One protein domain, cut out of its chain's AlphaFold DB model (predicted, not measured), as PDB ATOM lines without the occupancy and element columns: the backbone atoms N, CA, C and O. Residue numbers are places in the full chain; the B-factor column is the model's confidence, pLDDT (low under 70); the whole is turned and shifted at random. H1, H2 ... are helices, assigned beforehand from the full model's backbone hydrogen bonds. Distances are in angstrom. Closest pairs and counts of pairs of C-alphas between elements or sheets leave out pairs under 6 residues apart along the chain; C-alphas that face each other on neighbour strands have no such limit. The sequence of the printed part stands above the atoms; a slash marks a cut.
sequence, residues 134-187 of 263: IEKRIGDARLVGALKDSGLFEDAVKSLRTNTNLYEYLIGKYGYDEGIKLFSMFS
ATOM      1  N   ILE A 134      22.789 -45.852  -1.887       74.06
ATOM      2  CA  ILE A 134      24.191 -46.212  -1.642       74.06
ATOM      3  C   ILE A 134      25.017 -46.056  -2.931       74.06
ATOM      4  O   ILE A 134      26.090 -45.455  -2.925       74.06
ATOM      5  N   GLU A 135      24.495 -46.529  -4.062       74.50
ATOM      6  CA  GLU A 135      25.124 -46.372  -5.377       74.50
ATOM      7  C   GLU A 135      25.240 -44.898  -5.793       74.50
ATOM      8  O   GLU A 135      26.283 -44.476  -6.298       74.50
ATOM      9  N   LYS A 136      24.215 -44.078  -5.520       76.69
ATOM     10  CA  LYS A 136      24.269 -42.622  -5.733       76.69
ATOM     11  C   LYS A 136      25.354 -41.951  -4.894       76.69
ATOM     12  O   LYS A 136      26.013 -41.046  -5.398       76.69
ATOM     13  N   ARG A 137      25.568 -42.385  -3.646       73.94
ATOM     14  CA  ARG A 137      26.647 -41.874  -2.778       73.94
ATOM     15  C   ARG A 137      28.040 -42.190  -3.325       73.94
ATOM     16  O   ARG A 137      28.947 -41.382  -3.147       73.94
ATOM     17  N   ILE A 138      28.205 -43.318  -4.021       74.88
ATOM     18  CA  ILE A 138      29.440 -43.638  -4.760       74.88
ATOM     19  C   ILE A 138      29.615 -42.682  -5.954       74.88
ATOM     20  O   ILE A 138      30.732 -42.270  -6.265       74.88
ATOM     21  N   GLY A 139      28.515 -42.284  -6.600       64.56
ATOM     22  CA  GLY A 139      28.469 -41.162  -7.544       64.56
ATOM     23  C   GLY A 139      28.976 -41.455  -8.961       64.56
ATOM     24  O   GLY A 139      28.856 -40.594  -9.831       64.56
ATOM     25  N   ASP A 140      29.505 -42.654  -9.223       71.38
ATOM     26  CA  ASP A 140      29.956 -43.090 -10.550       71.38
ATOM     27  C   ASP A 140      29.435 -44.504 -10.858       71.38
ATOM     28  O   ASP A 140      29.852 -45.490 -10.253       71.38
ATOM     29  N   ALA A 141      28.520 -44.609 -11.827       68.88
ATOM     30  CA  ALA A 141      27.903 -45.876 -12.221       68.88
ATOM     31  C   ALA A 141      28.914 -46.896 -12.782       68.88
ATOM     32  O   ALA A 141      28.730 -48.100 -12.607       68.88
ATOM     33  N   ARG A 142      30.002 -46.436 -13.418       65.06
ATOM     34  CA  ARG A 142      31.070 -47.326 -13.906       65.06
ATOM     35  C   ARG A 142      31.874 -47.888 -12.741       65.06
ATOM     36  O   ARG A 142      32.242 -49.056 -12.766       65.06
ATOM     37  N   LEU A 143      32.110 -47.071 -11.715       69.19
ATOM     38  CA  LEU A 143      32.756 -47.507 -10.480       69.19
ATOM     39  C   LEU A 143      31.881 -48.508  -9.718       69.19
ATOM     40  O   LEU A 143      32.391 -49.523  -9.261       69.19
ATOM     41  N   VAL A 144      30.571 -48.259  -9.628       73.06
ATOM     42  CA  VAL A 144      29.606 -49.204  -9.044       73.06
ATOM     43  C   VAL A 144      29.652 -50.552  -9.769       73.06
ATOM     44  O   VAL A 144      29.741 -51.582  -9.107       73.06
ATOM     45  N   GLY A 145      29.637 -50.551 -11.107       66.75
ATOM     46  CA  GLY A 145      29.787 -51.769 -11.911       66.75
ATOM     47  C   GLY A 145      31.101 -52.494 -11.617       66.75
ATOM     48  O   GLY A 145      31.080 -53.651 -11.215       66.75
ATOM     49  N   ALA A 146      32.229 -51.781 -11.679       65.44
ATOM     50  CA  ALA A 146      33.547 -52.352 -11.403       65.44
ATOM     51  C   ALA A 146      33.668 -52.940  -9.984       65.44
ATOM     52  O   ALA A 146      34.261 -53.999  -9.809       65.44
ATOM     53  N   LEU A 147      33.085 -52.282  -8.974       73.88
ATOM     54  CA  LEU A 147      33.028 -52.759  -7.587       73.88
ATOM     55  C   LEU A 147      32.216 -54.044  -7.435       73.88
ATOM     56  O   LEU A 147      32.591 -54.922  -6.656       73.88
ATOM     57  N   LYS A 148      31.101 -54.156  -8.161       74.00
ATOM     58  CA  LYS A 148      30.283 -55.372  -8.171       74.00
ATOM     59  C   LYS A 148      31.019 -56.514  -8.865       74.00
ATOM     60  O   LYS A 148      31.120 -57.592  -8.288       74.00
ATOM     61  N   ASP A 149      31.593 -56.252 -10.036       67.50
ATOM     62  CA  ASP A 149      32.317 -57.249 -10.831       67.50
ATOM     63  C   ASP A 149      33.562 -57.773 -10.102       67.50
ATOM     64  O   ASP A 149      33.895 -58.954 -10.192       67.50
ATOM     65  N   SER A 150      34.234 -56.914  -9.330       64.88
ATOM     66  CA  SER A 150      35.400 -57.295  -8.532       64.88
ATOM     67  C   SER A 150      35.051 -57.922  -7.176       64.88
ATOM     68  O   SER A 150      35.962 -58.297  -6.442       64.88
ATOM     69  N   GLY A 151      33.771 -57.962  -6.786       69.00
ATOM     70  CA  GLY A 151      33.333 -58.443  -5.471       69.00
ATOM     71  C   GLY A 151      33.682 -57.535  -4.280       69.00
ATOM     72  O   GLY A 151      33.597 -57.985  -3.144       69.00
ATOM     73  N   LEU A 152      34.054 -56.270  -4.511       73.19
ATOM     74  CA  LEU A 152      34.473 -55.317  -3.463       73.19
ATOM     75  C   LEU A 152      33.430 -54.231  -3.176       73.19
ATOM     76  O   LEU A 152      33.684 -53.277  -2.437       73.19
ATOM     77  N   PHE A 153      32.234 -54.367  -3.744       76.81
ATOM     78  CA  PHE A 153      31.121 -53.475  -3.448       76.81
ATOM     79  C   PHE A 153      30.809 -53.454  -1.938       76.81
ATOM     80  O   PHE A 153      30.595 -52.378  -1.389       76.81
ATOM     81  N   GLU A 154      30.918 -54.593  -1.234       72.94
ATOM     82  CA  GLU A 154      30.757 -54.667   0.236       72.94
ATOM     83  C   GLU A 154      31.729 -53.753   0.980       72.94
ATOM     84  O   GLU A 154      31.329 -53.023   1.890       72.94
ATOM     85  N   ASP A 155      32.993 -53.767   0.578       75.31
ATOM     86  CA  ASP A 155      34.048 -52.986   1.211       75.31
ATOM     87  C   ASP A 155      33.871 -51.486   0.944       75.31
ATOM     88  O   ASP A 155      34.019 -50.665   1.853       75.31
ATOM     89  N   ALA A 156      33.441 -51.117  -0.268       74.94
ATOM     90  CA  ALA A 156      33.082 -49.739  -0.594       74.94
ATOM     91  C   ALA A 156      31.923 -49.218   0.261       74.94
ATOM     92  O   ALA A 156      32.036 -48.133   0.839       74.94
ATOM     93  N   VAL A 157      30.852 -50.001   0.408       75.50
ATOM     94  CA  VAL A 157      29.713 -49.630   1.259       75.50
ATOM     95  C   VAL A 157      30.149 -49.449   2.715       75.50
ATOM     96  O   VAL A 157      29.793 -48.444   3.334       75.50
ATOM     97  N   LYS A 158      30.960 -50.368   3.257       73.19
ATOM     98  CA  LYS A 158      31.485 -50.253   4.629       73.19
ATOM     99  C   LYS A 158      32.320 -48.983   4.813       73.19
ATOM    100  O   LYS A 158      32.075 -48.254   5.771       73.19
ATOM    101  N   SER A 159      33.215 -48.670   3.873       74.19
ATOM    102  CA  SER A 159      34.061 -47.467   3.939       74.19
ATOM    103  C   SER A 159      33.250 -46.162   3.982       74.19
ATOM    104  O   SER A 159      33.516 -45.294   4.814       74.19
ATOM    105  N   LEU A 160      32.189 -46.048   3.168       72.56
ATOM    106  CA  LEU A 160      31.309 -44.872   3.145       72.56
ATOM    107  C   LEU A 160      30.626 -44.633   4.493       72.56
ATOM    108  O   LEU A 160      30.470 -43.495   4.927       72.56
ATOM    109  N   ARG A 161      30.222 -45.709   5.168       70.19
ATOM    110  CA  ARG A 161      29.482 -45.644   6.434       70.19
ATOM    111  C   ARG A 161      30.369 -45.341   7.623       70.19
ATOM    112  O   ARG A 161      29.966 -44.589   8.503       70.19
ATOM    113  N   THR A 162      31.583 -45.886   7.633       72.00
ATOM    114  CA  THR A 162      32.600 -45.535   8.633       72.00
ATOM    115  C   THR A 162      33.272 -44.197   8.332       72.00
ATOM    116  O   THR A 162      34.168 -43.783   9.064       72.00
ATOM    117  N   ASN A 163      32.849 -43.517   7.258       69.19
ATOM    118  CA  ASN A 163      33.425 -42.267   6.771       69.19
ATOM    119  C   ASN A 163      34.948 -42.378   6.545       69.19
ATOM    120  O   ASN A 163      35.700 -41.418   6.699       69.19
ATOM    121  N   THR A 164      35.404 -43.588   6.217       68.44
ATOM    122  CA  THR A 164      36.797 -43.927   5.928       68.44
ATOM    123  C   THR A 164      36.973 -43.933   4.421       68.44
ATOM    124  O   THR A 164      36.091 -44.377   3.687       68.44
ATOM    125  N   ASN A 165      38.109 -43.457   3.915       78.62
ATOM    126  CA  ASN A 165      38.324 -43.565   2.479       78.62
ATOM    127  C   ASN A 165      38.544 -45.045   2.082       78.62
ATOM    128  O   ASN A 165      39.108 -45.828   2.846       78.62
ATOM    129  N   LEU A 166      38.099 -45.433   0.880       74.50
ATOM    130  CA  LEU A 166      38.184 -46.824   0.412       74.50
ATOM    131  C   LEU A 166      39.628 -47.359   0.391       74.50
ATOM    132  O   LEU A 166      39.848 -48.534   0.646       74.50
ATOM    133  N   TYR A 167      40.619 -46.504   0.127       72.50
ATOM    134  CA  TYR A 167      42.037 -46.882   0.130       72.50
ATOM    135  C   TYR A 167      42.517 -47.329   1.520       72.50
ATOM    136  O   TYR A 167      43.079 -48.409   1.669       72.50
ATOM    137  N   GLU A 168      42.269 -46.509   2.538       71.81
ATOM    138  CA  GLU A 168      42.596 -46.773   3.939       71.81
ATOM    139  C   GLU A 168      41.831 -47.985   4.452       71.81
ATOM    140  O   GLU A 168      42.411 -48.819   5.143       71.81
ATOM    141  N   TYR A 169      40.561 -48.120   4.063       76.38
ATOM    142  CA  TYR A 169      39.756 -49.288   4.401       76.38
ATOM    143  C   TYR A 169      40.366 -50.577   3.830       76.38
ATOM    144  O   TYR A 169      40.574 -51.540   4.567       76.38
ATOM    145  N   LEU A 170      40.705 -50.590   2.535       74.62
ATOM    146  CA  LEU A 170      41.292 -51.763   1.882       74.62
ATOM    147  C   LEU A 170      42.669 -52.113   2.455       74.62
ATOM    148  O   LEU A 170      42.937 -53.289   2.669       74.62
ATOM    149  N   ILE A 171      43.522 -51.128   2.754       77.38
ATOM    150  CA  ILE A 171      44.823 -51.379   3.401       77.38
ATOM    151  C   ILE A 171      44.649 -51.900   4.825       77.38
ATOM    152  O   ILE A 171      45.339 -52.837   5.217       77.38
ATOM    153  N   GLY A 172      43.739 -51.309   5.601       71.44
ATOM    154  CA  GLY A 172      43.468 -51.750   6.967       71.44
ATOM    155  C   GLY A 172      42.949 -53.186   7.019       71.44
ATOM    156  O   GLY A 172      43.297 -53.927   7.933       71.44
ATOM    157  N   LYS A 173      42.151 -53.587   6.023       75.19
ATOM    158  CA  LYS A 173      41.546 -54.919   5.951       75.19
ATOM    159  C   LYS A 173      42.460 -55.981   5.332       75.19
ATOM    160  O   LYS A 173      42.587 -57.065   5.887       75.19
ATOM    161  N   TYR A 174      43.084 -55.684   4.194       74.62
ATOM    162  CA  TYR A 174      43.830 -56.659   3.385       74.62
ATOM    163  C   TYR A 174      45.354 -56.529   3.506       74.62
ATOM    164  O   TYR A 174      46.094 -57.298   2.895       74.62
ATOM    165  N   GLY A 175      45.843 -55.565   4.289       66.56
ATOM    166  CA  GLY A 175      47.256 -55.212   4.333       66.56
ATOM    167  C   GLY A 175      47.670 -54.311   3.167       66.56
ATOM    168  O   GLY A 175      46.928 -54.094   2.209       66.56
ATOM    169  N   TYR A 176      48.876 -53.749   3.262       69.25
ATOM    170  CA  TYR A 176      49.354 -52.709   2.347       69.25
ATOM    171  C   TYR A 176      49.422 -53.172   0.883       69.25
ATOM    172  O   TYR A 176      48.844 -52.522   0.009       69.25
ATOM    173  N   ASP A 177      50.087 -54.299   0.620       69.38
ATOM    174  CA  ASP A 177      50.357 -54.763  -0.746       69.38
ATOM    175  C   ASP A 177      49.076 -55.193  -1.477       69.38
ATOM    176  O   ASP A 177      48.802 -54.733  -2.590       69.38
ATOM    177  N   GLU A 178      48.245 -56.022  -0.836       71.44
ATOM    178  CA  GLU A 178      46.989 -56.484  -1.437       71.44
ATOM    179  C   GLU A 178      45.951 -55.353  -1.496       71.44
ATOM    180  O   GLU A 178      45.273 -55.195  -2.509       71.44
ATOM    181  N   GLY A 179      45.883 -54.488  -0.477       69.69
ATOM    182  CA  GLY A 179      45.001 -53.321  -0.470       69.69
ATOM    183  C   GLY A 179      45.272 -52.365  -1.636       69.69
ATOM    184  O   GLY A 179      44.333 -51.920  -2.298       69.69
ATOM    185  N   ILE A 180      46.545 -52.095  -1.956       70.44
ATOM    186  CA  ILE A 180      46.926 -51.280  -3.123       70.44
ATOM    187  C   ILE A 180      46.527 -51.958  -4.430       70.44
ATOM    188  O   ILE A 180      45.989 -51.301  -5.327       70.44
ATOM    189  N   LYS A 181      46.786 -53.261  -4.549       70.06
ATOM    190  CA  LYS A 181      46.448 -54.037  -5.742       70.06
ATOM    191  C   LYS A 181      44.942 -54.015  -6.001       70.06
ATOM    192  O   LYS A 181      44.536 -53.632  -7.096       70.06
ATOM    193  N   LEU A 182      44.125 -54.303  -4.989       70.88
ATOM    194  CA  LEU A 182      42.663 -54.254  -5.067       70.88
ATOM    195  C   LEU A 182      42.160 -52.846  -5.396       70.88
ATOM    196  O   LEU A 182      41.349 -52.663  -6.298       70.88
ATOM    197  N   PHE A 183      42.703 -51.826  -4.733       71.75
ATOM    198  CA  PHE A 183      42.350 -50.437  -5.001       71.75
ATOM    199  C   PHE A 183      42.662 -50.012  -6.447       71.75
ATOM    200  O   PHE A 183      41.893 -49.281  -7.076       71.75
ATOM    201  N   SER A 184      43.783 -50.486  -6.998       67.50
ATOM    202  CA  SER A 184      44.225 -50.146  -8.352       67.50
ATOM    203  C   SER A 184      43.275 -50.646  -9.449       67.50
ATOM    204  O   SER A 184      43.251 -50.052 -10.530       67.50
ATOM    205  N   MET A 185      42.438 -51.650  -9.151       67.31
ATOM    206  CA  MET A 185      41.440 -52.218 -10.066       67.31
ATOM    207  C   MET A 185      40.252 -51.266 -10.335       67.31
ATOM    208  O   MET A 185      39.596 -51.392 -11.366       67.31
ATOM    209  N   PHE A 186      40.005 -50.251  -9.491       59.34
ATOM    210  CA  PHE A 186      38.834 -49.348  -9.570       59.34
ATOM    211  C   PHE A 186      38.964 -48.152 -10.530       59.34
ATOM    212  O   PHE A 186      38.476 -47.050 -10.269       59.34
ATOM    213  N   SER A 187      39.542 -48.399 -11.707       58.12
ATOM    214  CA  SER A 187      39.667 -47.498 -12.868       58.12
ATOM    215  C   SER A 187      40.852 -46.521 -12.889       58.12
ATOM    216  O   SER A 187      41.217 -45.851 -11.917       58.12
TER     217      SER A 187
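This is residues 134 to 187 of the 263 residues of the protein "PIN7 domain-containing protein" of Erysipelatoclostridium ramosum (UniProt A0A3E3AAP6). Five short helices follow one another as a chain of tight turns: H3 stands between the corner made by H1 and H2 at one end of the long axis and a helical hairpin of H4 and H5 at the other end. After H5, the last residues, 185 to 187, run on from its end toward the side where H2 lies. The printed part has 54 residues with five named helices in the order H1, H2, H3, H4, H5 and no named strand, and its class is all helix. The whole is compact, with a radius of gyration of the C-alphas of 10.3 A, and the C-alphas span 28 by 22 by 14 A.

Start with H1, residues 134 to 138, and go on to H2, residues 141 to 149. These two only just touch, and only at the corner, with 3 pairs of C-alphas within 8 A; the closest C-alphas are those of Glu 135 and Val 144, 6.4 A apart. H3, residues 153 to 161, is close to but not clearly touching H1, where the closest C-alphas, of Ile 134 and Val 157, are 7.1 A apart. H2 and H3 also only just touch, only at the corner, with 3 such pairs; the closest C-alphas are those of Leu 147 and Phe 153, 4.6 A apart. Their lines stand at a steep tilt of 57 degrees, opposite ways. Next look at H4, residues 166 to 174, which touches H3 at a steep tilt of 64 degrees, opposite ways; the closest C-alphas are those of Ser 159 and Leu 166, 5.5 A apart. H5, residues 176 to 184, forms a helical hairpin with H4, at a steep tilt of 43 degrees, opposite ways, and the closest C-alphas, of Ile 171 and Gly 179, are 4.3 A apart. H5 is apart from H1, H2 and H3, and H4 is apart from H1 and H2. In H1, H2, H3, H4 and H5, every backbone O i to N i+4 pair is within hydrogen-bond range.

Find C-alpha 134 at (24.191, -46.212, -1.642), where H1 begins; it runs 6.6 A to C-alpha 138. H2 measures 12.3 A from first to last C-alpha. H3 begins at C-alpha 153, at (31.121, -53.475, -3.448), and measures 12.7 A. H4 measures 11.7 A, and H5 runs 12.1 A to C-alpha 184 at (44.225, -50.146, -8.352).

The two C-alphas farthest apart are those of Lys 136 and Asp 177, at 29.2 A. The printed part has no cut, and its four links between helices are tight. The mean pLDDT of the printed part is 71.2, and 19 residues are under 70, among them residues 141 to 143, 149 to 151, 175 to 177 and 184 to 187.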